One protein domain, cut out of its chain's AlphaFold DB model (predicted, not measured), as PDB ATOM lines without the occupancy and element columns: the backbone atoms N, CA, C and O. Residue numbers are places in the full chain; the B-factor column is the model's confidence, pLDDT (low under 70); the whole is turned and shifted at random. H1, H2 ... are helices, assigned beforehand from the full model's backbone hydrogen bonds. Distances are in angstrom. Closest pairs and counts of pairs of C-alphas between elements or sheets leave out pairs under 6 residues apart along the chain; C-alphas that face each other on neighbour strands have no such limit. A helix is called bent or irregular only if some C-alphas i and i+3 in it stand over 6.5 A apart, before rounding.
ATOM      1  N   GLN A 745      51.828  45.787  -9.534       92.62
ATOM      2  CA  GLN A 745      51.718  44.330  -9.469       92.62
ATOM      3  C   GLN A 745      50.423  43.881  -8.787       92.62
ATOM      4  O   GLN A 745      49.729  43.003  -9.298       92.62
ATOM      5  N   TRP A 746      50.051  44.508  -7.666       91.44
ATOM      6  CA  TRP A 746      48.791  44.217  -6.980       91.44
ATOM      7  C   TRP A 746      47.573  44.522  -7.865       91.44
ATOM      8  O   TRP A 746      46.663  43.696  -7.956       91.44
ATOM      9  N   ASN A 747      47.557  45.665  -8.563       93.94
ATOM     10  CA  ASN A 747      46.441  46.038  -9.436       93.94
ATOM     11  C   ASN A 747      46.316  45.097 -10.645       93.94
ATOM     12  O   ASN A 747      45.202  44.702 -10.995       93.94
ATOM     13  N   THR A 748      47.440  44.690 -11.243       94.94
ATOM     14  CA  THR A 748      47.467  43.652 -12.284       94.94
ATOM     15  C   THR A 748      46.940  42.324 -11.745       94.94
ATOM     16  O   THR A 748      46.041  41.732 -12.338       94.94
ATOM     17  N   ALA A 749      47.434  41.872 -10.591       91.62
ATOM     18  CA  ALA A 749      47.030  40.609  -9.982       91.62
ATOM     19  C   ALA A 749      45.535  40.577  -9.625       91.62
ATOM     20  O   ALA A 749      44.877  39.562  -9.844       91.62
ATOM     21  N   ARG A 750      44.972  41.695  -9.144       90.75
ATOM     22  CA  ARG A 750      43.527  41.847  -8.895       90.75
ATOM     23  C   ARG A 750      42.714  41.602 -10.166       90.75
ATOM     24  O   ARG A 750      41.795  40.793 -10.147       90.75
ATOM     25  N   GLN A 751      43.088  42.248 -11.270       93.19
ATOM     26  CA  GLN A 751      42.390  42.094 -12.552       93.19
ATOM     27  C   GLN A 751      42.521  40.677 -13.120       93.19
ATOM     28  O   GLN A 751      41.550  40.141 -13.652       93.19
ATOM     29  N   ILE A 752      43.692  40.047 -12.969       93.06
ATOM     30  CA  ILE A 752      43.887  38.649 -13.367       93.06
ATOM     31  C   ILE A 752      42.979  37.736 -12.546       93.06
ATOM     32  O   ILE A 752      42.218  36.961 -13.123       93.06
ATOM     33  N   LYS A 753      43.012  37.852 -11.212       89.75
ATOM     34  CA  LYS A 753      42.210  37.032 -10.296       89.75
ATOM     35  C   LYS A 753      40.719  37.074 -10.632       89.75
ATOM     36  O   LYS A 753      40.080  36.022 -10.645       89.75
ATOM     37  N   ASP A 754      40.185  38.253 -10.945       88.06
ATOM     38  CA  ASP A 754      38.762  38.440 -11.252       88.06
ATOM     39  C   ASP A 754      38.311  37.669 -12.505       88.06
ATOM     40  O   ASP A 754      37.135  37.330 -12.635       88.06
ATOM     41  N   LEU A 755      39.228  37.340 -13.420       91.06
ATOM     42  CA  LEU A 755      38.918  36.674 -14.690       91.06
ATOM     43  C   LEU A 755      39.472  35.249 -14.804       91.06
ATOM     44  O   LEU A 755      39.031  34.502 -15.677       91.06
ATOM     45  N   LEU A 756      40.399  34.850 -13.932       88.44
ATOM     46  CA  LEU A 756      41.132  33.585 -14.042       88.44
ATOM     47  C   LEU A 756      40.225  32.349 -13.942       88.44
ATOM     48  O   LEU A 756      40.484  31.339 -14.595       88.44
ATOM     49  N   HIS A 757      39.102  32.469 -13.223       85.94
ATOM     50  CA  HIS A 757      38.082  31.423 -13.102       85.94
ATOM     51  C   HIS A 757      37.497  30.968 -14.453       85.94
ATOM     52  O   HIS A 757      36.965  29.864 -14.561       85.94
ATOM     53  N   LYS A 758      37.588  31.804 -15.497       89.44
ATOM     54  CA  LYS A 758      37.105  31.481 -16.846       89.44
ATOM     55  C   LYS A 758      37.970  30.448 -17.563       89.44
ATOM     56  O   LYS A 758      37.510  29.838 -18.517       89.44
ATOM     57  N   VAL A 759      39.190  30.198 -17.103       91.31
ATOM     58  CA  VAL A 759      40.125  29.233 -17.711       91.31
ATOM     59  C   VAL A 759      40.614  28.198 -16.698       91.31
ATOM     60  O   VAL A 759      41.683  27.614 -16.846       91.31
ATOM     61  N   ASP A 760      39.814  27.941 -15.663       87.69
ATOM     62  CA  ASP A 760      40.169  27.049 -14.558       87.69
ATOM     63  C   ASP A 760      40.438  25.602 -14.968       87.69
ATOM     64  O   ASP A 760      41.231  24.923 -14.316       87.69
ATOM     65  N   PHE A 761      39.827  25.135 -16.057       90.75
ATOM     66  CA  PHE A 761      40.049  23.803 -16.617       90.75
ATOM     67  C   PHE A 761      41.516  23.553 -16.985       90.75
ATOM     68  O   PHE A 761      41.930  22.404 -17.121       90.75
ATOM     69  N   LEU A 762      42.325  24.606 -17.145       92.00
ATOM     70  CA  LEU A 762      43.748  24.463 -17.423       92.00
ATOM     71  C   LEU A 762      44.529  23.887 -16.238       92.00
ATOM     72  O   LEU A 762      45.611  23.366 -16.472       92.00
ATOM     73  N   HIS A 763      43.991  23.889 -15.012       89.19
ATOM     74  CA  HIS A 763      44.705  23.444 -13.810       89.19
ATOM     75  C   HIS A 763      45.340  22.049 -13.939       89.19
ATOM     76  O   HIS A 763      46.514  21.893 -13.617       89.19
ATOM     77  N   ASN A 764      44.599  21.065 -14.464       89.25
ATOM     78  CA  ASN A 764      45.094  19.698 -14.689       89.25
ATOM     79  C   ASN A 764      45.292  19.355 -16.179       89.25
ATOM     80  O   ASN A 764      45.533  18.199 -16.515       89.25
ATOM     81  N   SER A 765      45.218  20.331 -17.091       88.19
ATOM     82  CA  SER A 765      45.224  20.079 -18.545       88.19
ATOM     83  C   SER A 765      46.602  20.194 -19.210       88.19
ATOM     84  O   SER A 765      46.680  20.416 -20.419       88.19
ATOM     85  N   GLN A 766      47.696  20.029 -18.461       90.50
ATOM     86  CA  GLN A 766      49.067  20.131 -18.988       90.50
ATOM     87  C   GLN A 766      49.326  19.183 -20.172       90.50
ATOM     88  O   GLN A 766      50.006  19.563 -21.124       90.50
ATOM     89  N   GLU A 767      48.778  17.966 -20.127       88.06
ATOM     90  CA  GLU A 767      48.955  16.959 -21.184       88.06
ATOM     91  C   GLU A 767      48.202  17.312 -22.480       88.06
ATOM     92  O   GLU A 767      48.605  16.882 -23.557       88.06
ATOM     93  N   ILE A 768      47.126  18.104 -22.388       89.06
ATOM     94  CA  ILE A 768      46.272  18.485 -23.525       89.06
ATOM     95  C   ILE A 768      46.711  19.840 -24.102       89.06
ATOM     96  O   ILE A 768      46.804  19.998 -25.317       89.06
ATOM     97  N   PHE A 769      47.023  20.809 -23.235       91.88
ATOM     98  CA  PHE A 769      47.334  22.194 -23.603       91.88
ATOM     99  C   PHE A 769      48.634  22.690 -22.947       91.88
ATOM    100  O   PHE A 769      48.601  23.589 -22.103       91.88
ATOM    101  N   PRO A 770      49.811  22.150 -23.307       90.44
ATOM    102  CA  PRO A 770      51.056  22.443 -22.593       90.44
ATOM    103  C   PRO A 770      51.454  23.926 -22.640       90.44
ATOM    104  O   PRO A 770      51.938  24.461 -21.647       90.44
ATOM    105  N   LYS A 771      51.225  24.622 -23.765       93.12
ATOM    106  CA  LYS A 771      51.567  26.051 -23.906       93.12
ATOM    107  C   LYS A 771      50.659  26.934 -23.048       93.12
ATOM    108  O   LYS A 771      51.140  27.778 -22.301       93.12
ATOM    109  N   GLN A 772      49.352  26.717 -23.139       94.75
ATOM    110  CA  GLN A 772      48.337  27.475 -22.411       94.75
ATOM    111  C   GLN A 772      48.397  27.194 -20.909       94.75
ATOM    112  O   GLN A 772      48.239  28.115 -20.113       94.75
ATOM    113  N   TYR A 773      48.704  25.953 -20.522       91.81
ATOM    114  CA  TYR A 773      48.971  25.578 -19.137       91.81
ATOM    115  C   TYR A 773      50.118  26.393 -18.535       91.81
ATOM    116  O   TYR A 773      49.973  26.906 -17.432       91.81
ATOM    117  N   LEU A 774      51.237  26.558 -19.253       92.56
ATOM    118  CA  LEU A 774      52.362  27.362 -18.765       92.56
ATOM    119  C   LEU A 774      51.960  28.825 -18.549       92.56
ATOM    120  O   LEU A 774      52.249  29.376 -17.493       92.56
ATOM    121  N   VAL A 775      51.231  29.428 -19.496       93.44
ATOM    122  CA  VAL A 775      50.720  30.804 -19.346       93.44
ATOM    123  C   VAL A 775      49.772  30.909 -18.147       93.44
ATOM    124  O   VAL A 775      49.911  31.815 -17.328       93.44
ATOM    125  N   TYR A 776      48.847  29.957 -17.999       92.69
ATOM    126  CA  TYR A 776      47.943  29.881 -16.850       92.69
ATOM    127  C   TYR A 776      48.708  29.762 -15.525       92.69
ATOM    128  O   TYR A 776      48.405  30.486 -14.581       92.69
ATOM    129  N   ARG A 777      49.730  28.903 -15.454       90.00
ATOM    130  CA  ARG A 777      50.589  28.743 -14.273       90.00
ATOM    131  C   ARG A 777      51.299  30.038 -13.906       90.00
ATOM    132  O   ARG A 777      51.223  30.429 -12.747       90.00
ATOM    133  N   THR A 778      51.884  30.734 -14.879       93.25
ATOM    134  CA  THR A 778      52.510  32.045 -14.656       93.25
ATOM    135  C   THR A 778      51.505  33.058 -14.104       93.25
ATOM    136  O   THR A 778      51.818  33.783 -13.165       93.25
ATOM    137  N   LEU A 779      50.275  33.091 -14.631       92.62
ATOM    138  CA  LEU A 779      49.209  33.973 -14.137       92.62
ATOM    139  C   LEU A 779      48.785  33.624 -12.701       92.62
ATOM    140  O   LEU A 779      48.613  34.523 -11.879       92.62
ATOM    141  N   VAL A 780      48.638  32.334 -12.380       88.25
ATOM    142  CA  VAL A 780      48.312  31.854 -11.026       88.25
ATOM    143  C   VAL A 780      49.420  32.213 -10.034       88.25
ATOM    144  O   VAL A 780      49.131  32.709  -8.945       88.25
ATOM    145  N   GLU A 781      50.679  31.981 -10.404       87.81
ATOM    146  CA  GLU A 781      51.848  32.298  -9.579       87.81
ATOM    147  C   GLU A 781      51.948  33.806  -9.333       87.81
ATOM    148  O   GLU A 781      52.075  34.225  -8.183       87.81
ATOM    149  N   TYR A 782      51.734  34.621 -10.371       90.75
ATOM    150  CA  TYR A 782      51.681  36.077 -10.248       90.75
ATOM    151  C   TYR A 782      50.576  36.541  -9.289       90.75
ATOM    152  O   TYR A 782      50.801  37.409  -8.445       90.75
ATOM    153  N   VAL A 783      49.371  35.962  -9.375       87.88
ATOM    154  CA  VAL A 783      48.272  36.286  -8.452       87.88
ATOM    155  C   VAL A 783      48.625  35.895  -7.018       87.88
ATOM    156  O   VAL A 783      48.461  36.715  -6.120       87.88
ATOM    157  N   SER A 784      49.140  34.686  -6.798       81.69
ATOM    158  CA  SER A 784      49.559  34.206  -5.473       81.69
ATOM    159  C   SER A 784      50.612  35.124  -4.838       81.69
ATOM    160  O   SER A 784      50.523  35.520  -3.668       81.69
ATOM    161  N   GLN A 801      36.068  49.271   2.559       50.03
ATOM    162  CA  GLN A 801      35.461  49.313   1.221       50.03
ATOM    163  C   GLN A 801      35.431  50.708   0.578       50.03
ATOM    164  O   GLN A 801      35.604  50.819  -0.636       50.03
ATOM    165  N   ASN A 802      35.251  51.790   1.345       53.12
ATOM    166  CA  ASN A 802      35.232  53.139   0.764       53.12
ATOM    167  C   ASN A 802      36.617  53.597   0.269       53.12
ATOM    168  O   ASN A 802      36.698  54.255  -0.769       53.12
ATOM    169  N   ALA A 803      37.702  53.221   0.952       63.56
ATOM    170  CA  ALA A 803      39.066  53.577   0.554       63.56
ATOM    171  C   ALA A 803      39.578  52.700  -0.603       63.56
ATOM    172  O   ALA A 803      40.234  53.204  -1.515       63.56
ATOM    173  N   GLU A 804      39.225  51.408  -0.618       71.81
ATOM    174  CA  GLU A 804      39.565  50.495  -1.718       71.81
ATOM    175  C   GLU A 804      38.915  50.935  -3.039       71.81
ATOM    176  O   GLU A 804      39.591  51.034  -4.062       71.81
ATOM    177  N   ASN A 805      37.626  51.290  -3.018       77.69
ATOM    178  CA  ASN A 805      36.922  51.761  -4.212       77.69
ATOM    179  C   ASN A 805      37.536  53.051  -4.781       77.69
ATOM    180  O   ASN A 805      37.688  53.177  -5.998       77.69
ATOM    181  N   GLN A 806      37.924  53.996  -3.923       80.19
ATOM    182  CA  GLN A 806      38.602  55.225  -4.348       80.19
ATOM    183  C   GLN A 806      39.984  54.938  -4.948       80.19
ATOM    184  O   GLN A 806      40.332  55.510  -5.983       80.19
ATOM    185  N   LEU A 807      40.747  54.019  -4.346       84.69
ATOM    186  CA  LEU A 807      42.032  53.571  -4.880       84.69
ATOM    187  C   LEU A 807      41.861  52.928  -6.262       84.69
ATOM    188  O   LEU A 807      42.560  53.304  -7.199       84.69
ATOM    189  N   ILE A 808      40.899  52.017  -6.423       87.06
ATOM    190  CA  ILE A 808      40.607  51.370  -7.709       87.06
ATOM    191  C   ILE A 808      40.202  52.406  -8.763       87.06
ATOM    192  O   ILE A 808      40.697  52.359  -9.888       87.06
ATOM    193  N   GLN A 809      39.349  53.375  -8.421       87.50
ATOM    194  CA  GLN A 809      38.972  54.451  -9.344       87.50
ATOM    195  C   GLN A 809      40.178  55.290  -9.783       87.50
ATOM    196  O   GLN A 809      40.290  55.634 -10.960       87.50
ATOM    197  N   HIS A 810      41.089  55.605  -8.859       89.19
ATOM    198  CA  HIS A 810      42.340  56.300  -9.165       89.19
ATOM    199  C   HIS A 810      43.236  55.480 -10.104       89.19
ATOM    200  O   HIS A 810      43.674  55.986 -11.137       89.19
ATOM    201  N   LEU A 811      43.437  54.194  -9.806       91.81
ATOM    202  CA  LEU A 811      44.226  53.276 -10.634       91.81
ATOM    203  C   LEU A 811      43.642  53.119 -12.043       91.81
ATOM    204  O   LEU A 811      44.384  53.165 -13.022       91.81
ATOM    205  N   ASN A 812      42.315  53.011 -12.157       91.50
ATOM    206  CA  ASN A 812      41.620  52.891 -13.437       91.50
ATOM    207  C   ASN A 812      41.836  54.122 -14.328       91.50
ATOM    208  O   ASN A 812      42.010  53.971 -15.534       91.50
ATOM    209  N   LYS A 813      41.869  55.334 -13.757       90.25
ATOM    210  CA  LYS A 813      42.162  56.562 -14.518       90.25
ATOM    211  C   LYS A 813      43.577  56.540 -15.104       90.25
ATOM    212  O   LYS A 813      43.780  56.855 -16.272       90.25
ATOM    213  N   ILE A 814      44.564  56.116 -14.314       91.38
ATOM    214  CA  ILE A 814      45.956  56.014 -14.783       91.38
ATOM    215  C   ILE A 814      46.103  54.884 -15.815       91.38
ATOM    216  O   ILE A 814      46.799  55.049 -16.813       91.38
ATOM    217  N   GLN A 815      45.416  53.755 -15.623       93.38
ATOM    218  CA  GLN A 815      45.386  52.661 -16.597       93.38
ATOM    219  C   GLN A 815      44.733  53.084 -17.918       93.38
ATOM    220  O   GLN A 815      45.211  52.702 -18.980       93.38
ATOM    221  N   GLN A 816      43.667  53.888 -17.885       90.56
ATOM    222  CA  GLN A 816      43.065  54.442 -19.101       90.56
ATOM    223  C   GLN A 816      44.071  55.298 -19.875       90.56
ATOM    224  O   GLN A 816      44.202  55.117 -21.083       90.56
ATOM    225  N   LEU A 817      44.834  56.152 -19.188       90.19
ATOM    226  CA  LEU A 817      45.925  56.907 -19.808       90.19
ATOM    227  C   LEU A 817      46.980  55.978 -20.438       90.19
ATOM    228  O   LEU A 817      47.327  56.157 -21.603       90.19
ATOM    229  N   GLN A 818      47.424  54.950 -19.705       93.56
ATOM    230  CA  GLN A 818      48.363  53.932 -20.196       93.56
ATOM    231  C   GLN A 818      47.856  53.243 -21.476       93.56
ATOM    232  O   GLN A 818      48.609  53.043 -22.427       93.56
ATOM    233  N   LEU A 819      46.564  52.899 -21.527       89.31
ATOM    234  CA  LEU A 819      45.939  52.253 -22.683       89.31
ATOM    235  C   LEU A 819      45.797  53.195 -23.883       89.31
ATOM    236  O   LEU A 819      45.962  52.746 -25.014       89.31
ATOM    237  N   LEU A 820      45.501  54.482 -23.674       88.50
ATOM    238  CA  LEU A 820      45.446  55.465 -24.765       88.50
ATOM    239  C   LEU A 820      46.803  55.574 -25.471       88.50
ATOM    240  O   LEU A 820      46.858  55.539 -26.701       88.50
ATOM    241  N   VAL A 821      47.888  55.631 -24.696       88.00
ATOM    242  CA  VAL A 821      49.255  55.683 -25.231       88.00
ATOM    243  C   VAL A 821      49.644  54.366 -25.897       88.00
ATOM    244  O   VAL A 821      50.134  54.375 -27.026       88.00
ATOM    245  N   HIS A 822      49.370  53.226 -25.256       88.06
ATOM    246  CA  HIS A 822      49.659  51.904 -25.822       88.06
ATOM    247  C   HIS A 822      48.935  51.664 -27.157       88.06
ATOM    248  O   HIS A 822      49.524  51.138 -28.100       88.06
ATOM    249  N   ASN A 823      47.687  52.127 -27.275       87.75
ATOM    250  CA  ASN A 823      46.886  52.051 -28.500       87.75
ATOM    251  C   ASN A 823      47.242  53.132 -29.542       87.75
ATOM    252  O   ASN A 823      46.495  53.312 -30.502       87.75
ATOM    253  N   GLN A 824      48.356  53.853 -29.358       84.31
ATOM    254  CA  GLN A 824      48.888  54.858 -30.288       84.31
ATOM    255  C   GLN A 824      47.887  55.977 -30.635       84.31
ATOM    256  O   GLN A 824      47.821  56.440 -31.775       84.31
ATOM    257  N   LYS A 825      47.086  56.417 -29.655       81.69
ATOM    258  CA  LYS A 825      46.187  57.572 -29.813       81.69
ATOM    259  C   LYS A 825      46.966  58.873 -30.031       81.69
ATOM    260  O   LYS A 825      48.138  58.979 -29.671       81.69
ATOM    261  N   SER A 826      46.319  59.864 -30.649       79.44
ATOM    262  CA  SER A 826      46.968  61.138 -30.985       79.44
ATOM    263  C   SER A 826      47.397  61.904 -29.726       79.44
ATOM    264  O   SER A 826      46.769  61.800 -28.671       79.44
ATOM    265  N   SER A 827      48.465  62.707 -29.820       78.88
ATOM    266  CA  SER A 827      48.952  63.495 -28.676       78.88
ATOM    267  C   SER A 827      47.912  64.489 -28.142       78.88
ATOM    268  O   SER A 827      47.948  64.811 -26.959       78.88
ATOM    269  N   GLU A 828      46.975  64.946 -28.978       81.12
ATOM    270  CA  GLU A 828      45.865  65.816 -28.569       81.12
ATOM    271  C   GLU A 828      44.844  65.069 -27.696       81.12
ATOM    272  O   GLU A 828      44.522  65.546 -26.611       81.12
ATOM    273  N   GLU A 829      44.424  63.857 -28.085       81.81
ATOM    274  CA  GLU A 829      43.492  63.026 -27.295       81.81
ATOM    275  C   GLU A 829      44.058  62.680 -25.906       81.81
ATOM    276  O   GLU A 829      43.338  62.695 -24.904       81.81
ATOM    277  N   VAL A 830      45.361  62.386 -25.833       83.88
ATOM    278  CA  VAL A 830      46.054  62.117 -24.565       83.88
ATOM    279  C   VAL A 830      46.071  63.373 -23.687       83.88
ATOM    280  O   VAL A 830      45.749  63.296 -22.501       83.88
ATOM    281  N   LEU A 831      46.394  64.539 -24.256       82.75
ATOM    282  CA  LEU A 831      46.427  65.808 -23.523       82.75
ATOM    283  C   LEU A 831      45.043  66.237 -23.021       82.75
ATOM    284  O   LEU A 831      44.940  66.733 -21.897       82.75
ATOM    285  N   ASP A 832      43.988  66.025 -23.807       84.81
ATOM    286  CA  ASP A 832      42.615  66.332 -23.403       84.81
ATOM    287  C   ASP A 832      42.172  65.462 -22.222       84.81
ATOM    288  O   ASP A 832      41.637  65.982 -21.237       84.81
ATOM    289  N   TYR A 833      42.474  64.159 -22.259       86.19
ATOM    290  CA  TYR A 833      42.200  63.254 -21.139       86.19
ATOM    291  C   TYR A 833      42.963  63.661 -19.869       86.19
ATOM    292  O   TYR A 833      42.388  63.698 -18.774       86.19
ATOM    293  N   VAL A 834      44.248  64.014 -20.000       85.50
ATOM    294  CA  VAL A 834      45.081  64.439 -18.864       85.50
ATOM    295  C   VAL A 834      44.565  65.749 -18.258       85.50
ATOM    296  O   VAL A 834      44.428  65.843 -17.034       85.50
ATOM    297  N   ARG A 835      44.221  66.746 -19.086       85.31
ATOM    298  CA  ARG A 835      43.657  68.025 -18.624       85.31
ATOM    299  C   ARG A 835      42.323  67.834 -17.916       85.31
ATOM    300  O   ARG A 835      42.131  68.409 -16.847       85.31
ATOM    301  N   ALA A 836      41.440  67.006 -18.472       85.06
ATOM    302  CA  ALA A 836      40.142  66.707 -17.876       85.06
ATOM    303  C   ALA A 836      40.264  65.984 -16.523       85.06
ATOM    304  O   ALA A 836      39.443  66.200 -15.634       85.06
ATOM    305  N   THR A 837      41.288  65.141 -16.356       84.44
ATOM    306  CA  THR A 837      41.401  64.257 -15.187       84.44
ATOM    307  C   THR A 837      42.253  64.842 -14.056       84.44
ATOM    308  O   THR A 837      41.888  64.686 -12.889       84.44
ATOM    309  N   TRP A 838      43.366  65.518 -14.370       83.06
ATOM    310  CA  TRP A 838      44.329  66.016 -13.372       83.06
ATOM    311  C   TRP A 838      44.636  67.518 -13.471       83.06
ATOM    312  O   TRP A 838      45.339  68.040 -12.609       83.06
ATOM    313  N   GLY A 839      44.137  68.231 -14.488       76.56
ATOM    314  CA  GLY A 839      44.340  69.681 -14.628       76.56
ATOM    315  C   GLY A 839      45.797  70.123 -14.843       76.56
ATOM    316  O   GLY A 839      46.105  71.301 -14.682       76.56
ATOM    317  N   GLN A 840      46.701  69.201 -15.190       71.44
ATOM    318  CA  GLN A 840      48.132  69.450 -15.416       71.44
ATOM    319  C   GLN A 840      48.512  69.136 -16.871       71.44
ATOM    320  O   GLN A 840      47.922  68.251 -17.474       71.44
ATOM    321  N   ALA A 841      49.485  69.851 -17.448       60.62
ATOM    322  CA  ALA A 841      49.863  69.705 -18.865       60.62
ATOM    323  C   ALA A 841      51.142  68.875 -19.108       60.62
ATOM    324  O   ALA A 841      51.496  68.628 -20.257       60.62
ATOM    325  N   ASP A 842      51.827  68.439 -18.047       76.44
ATOM    326  CA  ASP A 842      53.179  67.862 -18.136       76.44
ATOM    327  C   ASP A 842      53.222  66.322 -18.121       76.44
ATOM    328  O   ASP A 842      54.309  65.740 -18.101       76.44
ATOM    329  N   ILE A 843      52.064  65.653 -18.144       83.88
ATOM    330  CA  ILE A 843      51.944  64.186 -18.170       83.88
ATOM    331  C   ILE A 843      51.623  63.736 -19.598       83.88
ATOM    332  O   ILE A 843      50.686  64.247 -20.207       83.88
ATOM    333  N   ASN A 844      52.381  62.774 -20.125       85.94
ATOM    334  CA  ASN A 844      52.198  62.234 -21.478       85.94
ATOM    335  C   ASN A 844      51.926  60.724 -21.520       85.94
ATOM    336  O   ASN A 844      51.624  60.208 -22.591       85.94
ATOM    337  N   ASP A 845      52.051  60.029 -20.389       85.25
ATOM    338  CA  ASP A 845      51.901  58.579 -20.296       85.25
ATOM    339  C   ASP A 845      51.498  58.152 -18.877       85.25
ATOM    340  O   ASP A 845      51.644  58.916 -17.918       85.25
ATOM    341  N   GLY A 846      50.978  56.935 -18.735       89.69
ATOM    342  CA  GLY A 846      50.558  56.338 -17.473       89.69
ATOM    343  C   GLY A 846      51.121  54.930 -17.302       89.69
ATOM    344  O   GLY A 846      51.258  54.188 -18.264       89.69
ATOM    345  N   LYS A 847      51.412  54.519 -16.066       92.75
ATOM    346  CA  LYS A 847      51.755  53.125 -15.744       92.75
ATOM    347  C   LYS A 847      51.079  52.693 -14.447       92.75
ATOM    348  O   LYS A 847      51.563  53.024 -13.366       92.75
ATOM    349  N   ALA A 848      49.977  51.957 -14.571       93.06
ATOM    350  CA  ALA A 848      49.171  51.436 -13.459       93.06
ATOM    351  C   ALA A 848      49.012  49.909 -13.467       93.06
ATOM    352  O   ALA A 848      48.574  49.341 -12.465       93.06
ATOM    353  N   VAL A 849      49.340  49.257 -14.583       95.06
ATOM    354  CA  VAL A 849      49.322  47.799 -14.741       95.06
ATOM    355  C   VAL A 849      50.527  47.337 -15.557       95.06
ATOM    356  O   VAL A 849      51.064  48.072 -16.388       95.06
ATOM    357  N   ASP A 850      50.935  46.099 -15.327       94.81
ATOM    358  CA  ASP A 850      51.738  45.313 -16.257       94.81
ATOM    359  C   ASP A 850      50.855  44.856 -17.437       94.81
ATOM    360  O   ASP A 850      49.946  44.036 -17.269       94.81
ATOM    361  N   LEU A 851      51.078  45.453 -18.613       92.75
ATOM    362  CA  LEU A 851      50.299  45.166 -19.819       92.75
ATOM    363  C   LEU A 851      50.626  43.797 -20.413       92.75
ATOM    364  O   LEU A 851      49.718  43.173 -20.954       92.75
ATOM    365  N   ASP A 852      51.861  43.314 -20.280       93.00
ATOM    366  CA  ASP A 852      52.278  42.030 -20.848       93.00
ATOM    367  C   ASP A 852      51.543  40.887 -20.135       93.00
ATOM    368  O   ASP A 852      50.978  39.986 -20.763       93.00
ATOM    369  N   MET A 853      51.445  40.973 -18.805       93.69
ATOM    370  CA  MET A 853      50.682  40.024 -17.992       93.69
ATOM    371  C   MET A 853      49.181  40.038 -18.314       93.69
ATOM    372  O   MET A 853      48.560  38.977 -18.422       93.69
ATOM    373  N   LEU A 854      48.586  41.219 -18.512       93.25
ATOM    374  CA  LEU A 854      47.180  41.322 -18.915       93.25
ATOM    375  C   LEU A 854      46.953  40.830 -20.349       93.25
ATOM    376  O   LEU A 854      45.942  40.185 -20.616       93.25
ATOM    377  N   GLN A 855      47.883  41.084 -21.266       93.00
ATOM    378  CA  GLN A 855      47.800  40.600 -22.639       93.00
ATOM    379  C   GLN A 855      47.850  39.071 -22.689       93.00
ATOM    380  O   GLN A 855      47.033  38.469 -23.384       93.00
ATOM    381  N   ASN A 856      48.728  38.442 -21.900       93.38
ATOM    382  CA  ASN A 856      48.774  36.986 -21.745       93.38
ATOM    383  C   ASN A 856      47.425  36.419 -21.276       93.38
ATOM    384  O   ASN A 856      46.940  35.434 -21.833       93.38
ATOM    385  N   LEU A 857      46.788  37.060 -20.291       94.50
ATOM    386  CA  LEU A 857      45.449  36.683 -19.838       94.50
ATOM    387  C   LEU A 857      44.409  36.834 -20.953       94.50
ATOM    388  O   LEU A 857      43.648  35.903 -21.195       94.50
ATOM    389  N   TYR A 858      44.355  37.980 -21.635       94.25
ATOM    390  CA  TYR A 858      43.350  38.218 -22.672       94.25
ATOM    391  C   TYR A 858      43.518  37.295 -23.880       94.25
ATOM    392  O   TYR A 858      42.518  36.794 -24.383       94.25
ATOM    393  N   GLN A 859      44.752  37.001 -24.301       94.00
ATOM    394  CA  GLN A 859      45.025  36.010 -25.348       94.00
ATOM    395  C   GLN A 859      44.565  34.610 -24.934       94.00
ATOM    396  O   GLN A 859      43.983  33.883 -25.737       94.00
ATOM    397  N   LEU A 860      44.798  34.234 -23.673       93.94
ATOM    398  CA  LEU A 860      44.357  32.951 -23.137       93.94
ATOM    399  C   LEU A 860      42.827  32.858 -23.073       93.94
ATOM    400  O   LEU A 860      42.254  31.836 -23.451       93.94
ATOM    401  N   LEU A 861      42.167  33.932 -22.629       93.81
ATOM    402  CA  LEU A 861      40.710  34.028 -22.592       93.81
ATOM    403  C   LEU A 861      40.122  33.916 -23.999       93.81
ATOM    404  O   LEU A 861      39.255  33.069 -24.194       93.81
ATOM    405  N   ASP A 862      40.625  34.699 -24.959       94.31
ATOM    406  CA  ASP A 862      40.182  34.711 -26.361       94.31
ATOM    407  C   ASP A 862      40.319  33.327 -27.014       94.31
ATOM    408  O   ASP A 862      39.357  32.789 -27.562       94.31
ATOM    409  N   TRP A 863      41.474  32.679 -26.832       94.00
ATOM    410  CA  TRP A 863      41.705  31.304 -27.285       94.00
ATOM    411  C   TRP A 863      40.698  30.304 -26.690       94.00
ATOM    412  O   TRP A 863      40.248  29.384 -27.372       94.00
ATOM    413  N   SER A 864      40.325  30.480 -25.420       92.75
ATOM    414  CA  SER A 864      39.459  29.541 -24.700       92.75
ATOM    415  C   SER A 864      37.957  29.747 -24.928       92.75
ATOM    416  O   SER A 864      37.171  28.895 -24.508       92.75
ATOM    417  N   VAL A 865      37.529  30.835 -25.588       93.12
ATOM    418  CA  VAL A 865      36.112  31.258 -25.659       93.12
ATOM    419  C   VAL A 865      35.174  30.141 -26.119       93.12
ATOM    420  O   VAL A 865      34.085  29.990 -25.566       93.12
ATOM    421  N   SER A 866      35.586  29.333 -27.097       91.25
ATOM    422  CA  SER A 866      34.749  28.282 -27.692       91.25
ATOM    423  C   SER A 866      34.674  26.985 -26.872       91.25
ATOM    424  O   SER A 866      33.843  26.120 -27.173       91.25
ATOM    425  N   VAL A 867      35.520  26.830 -25.844       91.19
ATOM    426  CA  VAL A 867      35.651  25.588 -25.057       91.19
ATOM    427  C   VAL A 867      35.470  25.782 -23.549       91.19
ATOM    428  O   VAL A 867      35.084  24.833 -22.866       91.19
ATOM    429  N   GLN A 868      35.688  26.993 -23.026       90.25
ATOM    430  CA  GLN A 868      35.759  27.278 -21.589       90.25
ATOM    431  C   GLN A 868      34.512  26.858 -20.796       90.25
ATOM    432  O   GLN A 868      34.648  26.344 -19.691       90.25
ATOM    433  N   GLU A 869      33.303  27.031 -21.339       87.56
ATOM    434  CA  GLU A 869      32.055  26.733 -20.622       87.56
ATOM    435  C   GLU A 869      31.937  25.238 -20.297       87.56
ATOM    436  O   GLU A 869      31.740  24.854 -19.144       87.56
ATOM    437  N   LEU A 870      32.151  24.383 -21.302       88.44
ATOM    438  CA  LEU A 870      32.088  22.935 -21.127       88.44
ATOM    439  C   LEU A 870      33.265  22.423 -20.294       88.44
ATOM    440  O   LEU A 870      33.066  21.624 -19.381       88.44
ATOM    441  N   LEU A 871      34.488  22.873 -20.580       92.06
ATOM    442  CA  LEU A 871      35.673  22.337 -19.908       92.06
ATOM    443  C   LEU A 871      35.732  22.732 -18.425       92.06
ATOM    444  O   LEU A 871      36.110  21.900 -17.601       92.06
ATOM    445  N   ASN A 872      35.290  23.939 -18.051       89.25
ATOM    446  CA  ASN A 872      35.225  24.347 -16.639       89.25
ATOM    447  C   ASN A 872      34.151  23.603 -15.833       89.25
ATOM    448  O   ASN A 872      34.247  23.548 -14.610       89.25
ATOM    449  N   SER A 873      33.144  23.007 -16.482       85.56
ATOM    450  CA  SER A 873      32.163  22.158 -15.789       85.56
ATOM    451  C   SER A 873      32.764  20.828 -15.304       85.56
ATOM    452  O   SER A 873      32.177  20.138 -14.469       85.56
ATOM    453  N   ASN A 874      33.954  20.465 -15.795       87.88
ATOM    454  CA  ASN A 874      34.617  19.221 -15.446       87.88
ATOM    455  C   ASN A 874      35.520  19.389 -14.211       87.88
ATOM    456  O   ASN A 874      36.574  20.033 -14.253       87.88
ATOM    457  N   ILE A 875      35.133  18.749 -13.106       85.75
ATOM    458  CA  ILE A 875      35.874  18.795 -11.835       85.75
ATOM    459  C   ILE A 875      37.287  18.195 -11.928       85.75
ATOM    460  O   ILE A 875      38.190  18.651 -11.234       85.75
ATOM    461  N   ILE A 876      37.513  17.221 -12.821       86.38
ATOM    462  CA  ILE A 876      38.824  16.580 -13.004       86.38
ATOM    463  C   ILE A 876      39.794  17.565 -13.660       86.38
ATOM    464  O   ILE A 876      40.929  17.695 -13.207       86.38
ATOM    465  N   LEU A 877      39.342  18.292 -14.689       87.38
ATOM    466  CA  LEU A 877      40.161  19.293 -15.384       87.38
ATOM    467  C   LEU A 877      40.449  20.514 -14.499       87.38
ATOM    468  O   LEU A 877      41.570  21.016 -14.475       87.38
ATOM    469  N   THR A 878      39.452  20.967 -13.736       85.88
ATOM    470  CA  THR A 878      39.573  22.143 -12.855       85.88
ATOM    471  C   THR A 878      40.271  21.853 -11.521       85.88
ATOM    472  O   THR A 878      40.779  22.781 -10.888       85.88
ATOM    473  N   GLY A 879      40.309  20.589 -11.083       81.19
ATOM    474  CA  GLY A 879      40.877  20.176  -9.795       81.19
ATOM    475  C   GLY A 879      40.014  20.537  -8.582       81.19
ATOM    476  O   GLY A 879      40.523  20.561  -7.460       81.19
ATOM    477  N   ARG A 880      38.729  20.862  -8.781       78.62
ATOM    478  CA  ARG A 880      37.803  21.260  -7.707       78.62
ATOM    479  C   ARG A 880      37.208  20.043  -6.991       78.62
ATOM    480  O   ARG A 880      36.912  19.032  -7.619       78.62
ATOM    481  N   GLN A 881      36.972  20.162  -5.681       70.19
ATOM    482  CA  GLN A 881      36.366  19.089  -4.872       70.19
ATOM    483  C   GLN A 881      34.839  18.981  -5.028       70.19
ATOM    484  O   GLN A 881      34.262  17.944  -4.707       70.19
ATOM    485  N   SER A 882      34.168  20.024  -5.529       65.94
ATOM    486  CA  SER A 882      32.726  20.003  -5.799       65.94
ATOM    487  C   SER A 882      32.376  20.784  -7.070       65.94
ATOM    488  O   SER A 882      33.149  21.625  -7.528       65.94
ATOM    489  N   ALA A 883      31.194  20.514  -7.631       55.56
ATOM    490  CA  ALA A 883      30.660  21.212  -8.802       55.56
ATOM    491  C   ALA A 883      30.104  22.619  -8.489       55.56
ATOM    492  O   ALA A 883      29.720  23.340  -9.409       55.56
ATOM    493  N   TYR A 884      30.036  23.019  -7.214       52.41
ATOM    494  CA  TYR A 884      29.587  24.356  -6.834       52.41
ATOM    495  C   TYR A 884      30.664  25.396  -7.186       52.41
ATOM    496  O   TYR A 884      31.839  25.227  -6.871       52.41
ATOM    497  N   LEU A 885      30.258  26.469  -7.873       48.91
ATOM    498  CA  LEU A 885      31.103  27.609  -8.245       48.91
ATOM    499  C   LEU A 885      31.411  28.467  -7.008       48.91
ATOM    500  O   LEU A 885      30.812  29.521  -6.810       48.91
ATOM    501  N   THR A 886      32.334  28.028  -6.161       46.62
ATOM    502  CA  THR A 886      33.010  28.930  -5.228       46.62
ATOM    503  C   THR A 886      34.162  29.606  -5.977       46.62
ATOM    504  O   THR A 886      34.997  28.962  -6.609       46.62
ATOM    505  N   TYR A 887      34.155  30.942  -6.007       52.25
ATOM    506  CA  TYR A 887      35.083  31.764  -6.803       52.25
ATOM    507  C   TYR A 887      36.449  31.975  -6.124       52.25
ATOM    508  O   TYR A 887      37.216  32.849  -6.535       52.25
ATOM    509  N   ASP A 888      36.758  31.215  -5.070       54.06
ATOM    510  CA  ASP A 888      37.989  31.402  -4.314       54.06
ATOM    511  C   ASP A 888      39.123  30.531  -4.869       54.06
ATOM    512  O   ASP A 888      39.182  29.315  -4.696       54.06
ATOM    513  N   MET A 889      40.059  31.193  -5.548       51.66
ATOM    514  CA  MET A 889      41.287  30.598  -6.079       51.66
ATOM    515  C   MET A 889      42.194  29.998  -4.989       51.66
ATOM    516  O   MET A 889      43.105  29.246  -5.333       51.66
ATOM    517  N   CYS A 890      41.967  30.328  -3.710       45.09
ATOM    518  CA  CYS A 890      42.720  29.798  -2.571       45.09
ATOM    519  C   CYS A 890      42.165  28.468  -2.036       45.09
ATOM    520  O   CYS A 890      42.749  27.896  -1.115       45.09
ATOM    521  N   GLU A 891      41.063  27.953  -2.592       56.66
ATOM    522  CA  GLU A 891      40.607  26.605  -2.263       56.66
ATOM    523  C   GLU A 891      41.645  25.558  -2.687       56.66
ATOM    524  O   GLU A 891      42.236  25.624  -3.768       56.66
ATOM    525  N   SER A 892      41.869  24.560  -1.828       58.66
ATOM    526  CA  SER A 892      42.816  23.480  -2.093       58.66
ATOM    527  C   SER A 892      42.387  22.680  -3.327       58.66
ATOM    528  O   SER A 892      41.453  21.873  -3.257       58.66
ATOM    529  N   ARG A 893      43.073  22.886  -4.454       73.06
ATOM    530  CA  ARG A 893      42.850  22.122  -5.687       73.06
ATOM    531  C   ARG A 893      43.590  20.793  -5.645       73.06
ATOM    532  O   ARG A 893      44.711  20.706  -5.143       73.06
ATOM    533  N   VAL A 894      42.952  19.755  -6.171       75.44
ATOM    534  CA  VAL A 894      43.502  18.401  -6.187       75.44
ATOM    535  C   VAL A 894      44.150  18.134  -7.548       75.44
ATOM    536  O   VAL A 894      43.476  18.239  -8.582       75.44
ATOM    537  N   PRO A 895      45.445  17.766  -7.584       77.06
ATOM    538  CA  PRO A 895      46.071  17.314  -8.814       77.06
ATOM    539  C   PRO A 895      45.448  15.978  -9.227       77.06
ATOM    540  O   PRO A 895      45.475  15.000  -8.476       77.06
ATOM    541  N   HIS A 896      44.888  15.929 -10.432       77.31
ATOM    542  CA  HIS A 896      44.311  14.715 -10.998       77.31
ATOM    543  C   HIS A 896      45.079  14.283 -12.240       77.31
ATOM    544  O   HIS A 896      45.401  15.095 -13.103       77.31
ATOM    545  N   LYS A 897      45.301  12.973 -12.371       80.94
ATOM    546  CA  LYS A 897      45.684  12.385 -13.653       80.94
ATOM    547  C   LYS A 897      44.427  12.234 -14.507       80.94
ATOM    548  O   LYS A 897      43.477  11.584 -14.067       80.94
ATOM    549  N   ILE A 898      44.415  12.816 -15.705       84.44
ATOM    550  CA  ILE A 898      43.261  12.741 -16.608       84.44
ATOM    551  C   ILE A 898      43.076  11.277 -17.060       84.44
ATOM    552  O   ILE A 898      44.009  10.689 -17.614       84.44
ATOM    553  N   PRO A 899      41.903  10.650 -16.838       88.56
ATOM    554  CA  PRO A 899      41.630   9.309 -17.349       88.56
ATOM    555  C   PRO A 899      41.699   9.269 -18.880       88.56
ATOM    556  O   PRO A 899      41.198  10.175 -19.541       88.56
ATOM    557  N   HIS A 900      42.247   8.194 -19.452       85.81
ATOM    558  CA  HIS A 900      42.492   8.092 -20.898       85.81
ATOM    559  C   HIS A 900      41.239   8.348 -21.761       85.81
ATOM    560  O   HIS A 900      41.296   9.137 -22.696       85.81
ATOM    561  N   GLY A 901      40.079   7.790 -21.391       86.38
ATOM    562  CA  GLY A 901      38.831   8.033 -22.131       86.38
ATOM    563  C   GLY A 901      38.326   9.482 -22.054       86.38
ATOM    564  O   GLY A 901      37.723   9.982 -23.004       86.38
ATOM    565  N   LEU A 902      38.601  10.191 -20.949       87.19
ATOM    566  CA  LEU A 902      38.298  11.620 -20.835       87.19
ATOM    567  C   LEU A 902      39.272  12.448 -21.680       87.19
ATOM    568  O   LEU A 902      38.842  13.383 -22.345       87.19
ATOM    569  N   PHE A 903      40.557  12.086 -21.678       90.69
ATOM    570  CA  PHE A 903      41.576  12.727 -22.509       90.69
ATOM    571  C   PHE A 903      41.184  12.691 -23.993       90.69
ATOM    572  O   PHE A 903      41.117  13.744 -24.623       90.69
ATOM    573  N   GLU A 904      40.848  11.514 -24.531       89.25
ATOM    574  CA  GLU A 904      40.434  11.366 -25.935       89.25
ATOM    575  C   GLU A 904      39.186  12.201 -26.253       89.25
ATOM    576  O   GLU A 904      39.180  12.971 -27.212       89.25
ATOM    577  N   SER A 905      38.171  12.141 -25.383       89.81
ATOM    578  CA  SER A 905      36.922  12.899 -25.549       89.81
ATOM    579  C   SER A 905      37.143  14.417 -25.563       89.81
ATOM    580  O   SER A 905      36.524  15.134 -26.351       89.81
ATOM    581  N   VAL A 906      38.025  14.925 -24.695       90.19
ATOM    582  CA  VAL A 906      38.357  16.357 -24.625       90.19
ATOM    583  C   VAL A 906      39.159  16.785 -25.850       90.19
ATOM    584  O   VAL A 906      38.866  17.833 -26.424       90.19
ATOM    585  N   VAL A 907      40.132  15.980 -26.284       90.50
ATOM    586  CA  VAL A 907      40.935  16.262 -27.482       90.50
ATOM    587  C   VAL A 907      40.051  16.321 -28.730       90.50
ATOM    588  O   VAL A 907      40.144  17.283 -29.491       90.50
ATOM    589  N   ASP A 908      39.153  15.355 -28.921       91.00
ATOM    590  CA  ASP A 908      38.243  15.335 -30.071       91.00
ATOM    591  C   ASP A 908      37.245  16.499 -30.044       91.00
ATOM    592  O   ASP A 908      37.008  17.143 -31.072       91.00
ATOM    593  N   TYR A 909      36.710  16.839 -28.866       91.75
ATOM    594  CA  TYR A 909      35.878  18.031 -28.698       91.75
ATOM    595  C   TYR A 909      36.629  19.307 -29.101       91.75
ATOM    596  O   TYR A 909      36.095  20.135 -29.842       91.75
ATOM    597  N   CYS A 910      37.881  19.458 -28.668       90.25
ATOM    598  CA  CYS A 910      38.667  20.657 -28.943       90.25
ATOM    599  C   CYS A 910      39.112  20.758 -30.409       90.25
ATOM    600  O   CYS A 910      39.096  21.863 -30.956       90.25
ATOM    601  N   ARG A 911      39.411  19.632 -31.077       90.69
ATOM    602  CA  ARG A 911      39.640  19.588 -32.536       90.69
ATOM    603  C   ARG A 911      38.411  20.062 -33.307       90.69
ATOM    604  O   ARG A 911      38.521  20.913 -34.183       90.69
ATOM    605  N   ASN A 912      37.221  19.582 -32.934       90.25
ATOM    606  CA  ASN A 912      35.962  20.003 -33.562       90.25
ATOM    607  C   ASN A 912      35.656  21.497 -33.356       90.25
ATOM    608  O   ASN A 912      34.930  22.095 -34.149       90.25
ATOM    609  N   LYS A 913      36.196  22.102 -32.293       89.56
ATOM    610  CA  LYS A 913      36.075  23.537 -31.996       89.56
ATOM    611  C   LYS A 913      37.222  24.384 -32.563       89.56
ATOM    612  O   LYS A 913      37.175  25.601 -32.407       89.56
ATOM    613  N   GLY A 914      38.206  23.771 -33.227       85.88
ATOM    614  CA  GLY A 914      39.341  24.461 -33.849       85.88
ATOM    615  C   GLY A 914      40.349  25.049 -32.856       85.88
ATOM    616  O   GLY A 914      40.999  26.041 -33.171       85.88
TER     617      GLY A 914
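AT A GLANCE: This is residues 745 to 784 and 801 to 914 of the 916 residues of an uncharacterized protein of Acinetobacter sp. (UniProt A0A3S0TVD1). What is the main picture? An elongated, loosely joined model has two lobes: at one end the longest helix, H3, and H4 form a helical hairpin, and in the larger lobe H1, H2 and H5 pack together, with H6 and H7 on the later part of H1 and H8 at the far end. Residues 801 to 806, the free end of H3, stick out. What are its make-up and size? The printed part has 154 residues, with eight named helices in the order H1 to H8 and no named strand, and its class is all helix. It is loose, with a radius of gyration of the C-alphas of 19.4 A and spans of 63 by 36 by 20 A.

IN THESE COORDINATES: Where is the longest helix? H3, residues 801 to 822, is 30.7 A long and begins at C-alpha 801 (35.461, 49.313, 1.221). H4 is residues 827 to 838, 16.2 A. Where are the others? H1, residues 745 to 764, is 26.0 A long and begins at C-alpha 745 (51.718, 44.330, -9.469); H2, residues 770 to 784, is 20.8 A, and H5, residues 851 to 864, is 19.6 A. H6 is residues 868 to 872, 5.8 A, and H7 residues 875 to 878, 5.1 A. H8, residues 900 to 912, is 18.6 A long and ends at C-alpha 912 (35.962, 20.003, -33.562).

HOW THE PARTS SIT: What does H3 meet? With residues 813 to 821 alone it touches H4, a hairpin at a shallow tilt of 14 degrees, opposite ways; the closest C-alphas, of Leu 820 and Val 830, are 6.7 A apart. H3 and H1 are close but not clearly touching, with the C-alphas of Asn 747 and Leu 811 7.7 A apart. What touches the hub, H1? H2 forms a hairpin with it at a steep tilt of 41 degrees, closest C-alphas Ala 749 and Val 783, 4.8 A, and H5 touches it at a shallow tilt of 27 degrees, the same way, closest C-alphas Val 759 and Leu 861, 6.9 A. H1 touches H6 with residues 758 to 761 alone, closest C-alphas Phe 761 and Asn 872, 4.9 A, and H7 with residues 760 to 764 alone, closest C-alphas Phe 761 and Thr 878, 4.1 A. H8 touches no helix but is near H6. How do the backbones run? H1 is irregular, with a kink of 83 degrees near residue 758 and C-alphas 758 and 761 8.2 A apart; 7 of its 16 O i to N i+4 pairs and 10 of its 17 O i to N i+3 pairs are within hydrogen-bond range. In H2, H3, H4, H5, H6 and H8 every O i to N i+4 pair is within range, and H7 is too short for such a pair.

THE WHOLE: How far does it reach, and where is it cut? The two C-alphas farthest apart, of Ala 841 and Gly 901, are 62.7 A apart. Residues 785 to 800 are not printed, and C-alphas 784 and 801 are 21.7 A apart across that cut. Which links are long, and where is confidence low? The links H4 to H5 and H7 to H8 are long, with 12 and 21 residues. The mean pLDDT of the printed part is 84.8, and residues 801 to 803, 841 and 882 to 892 are under 70.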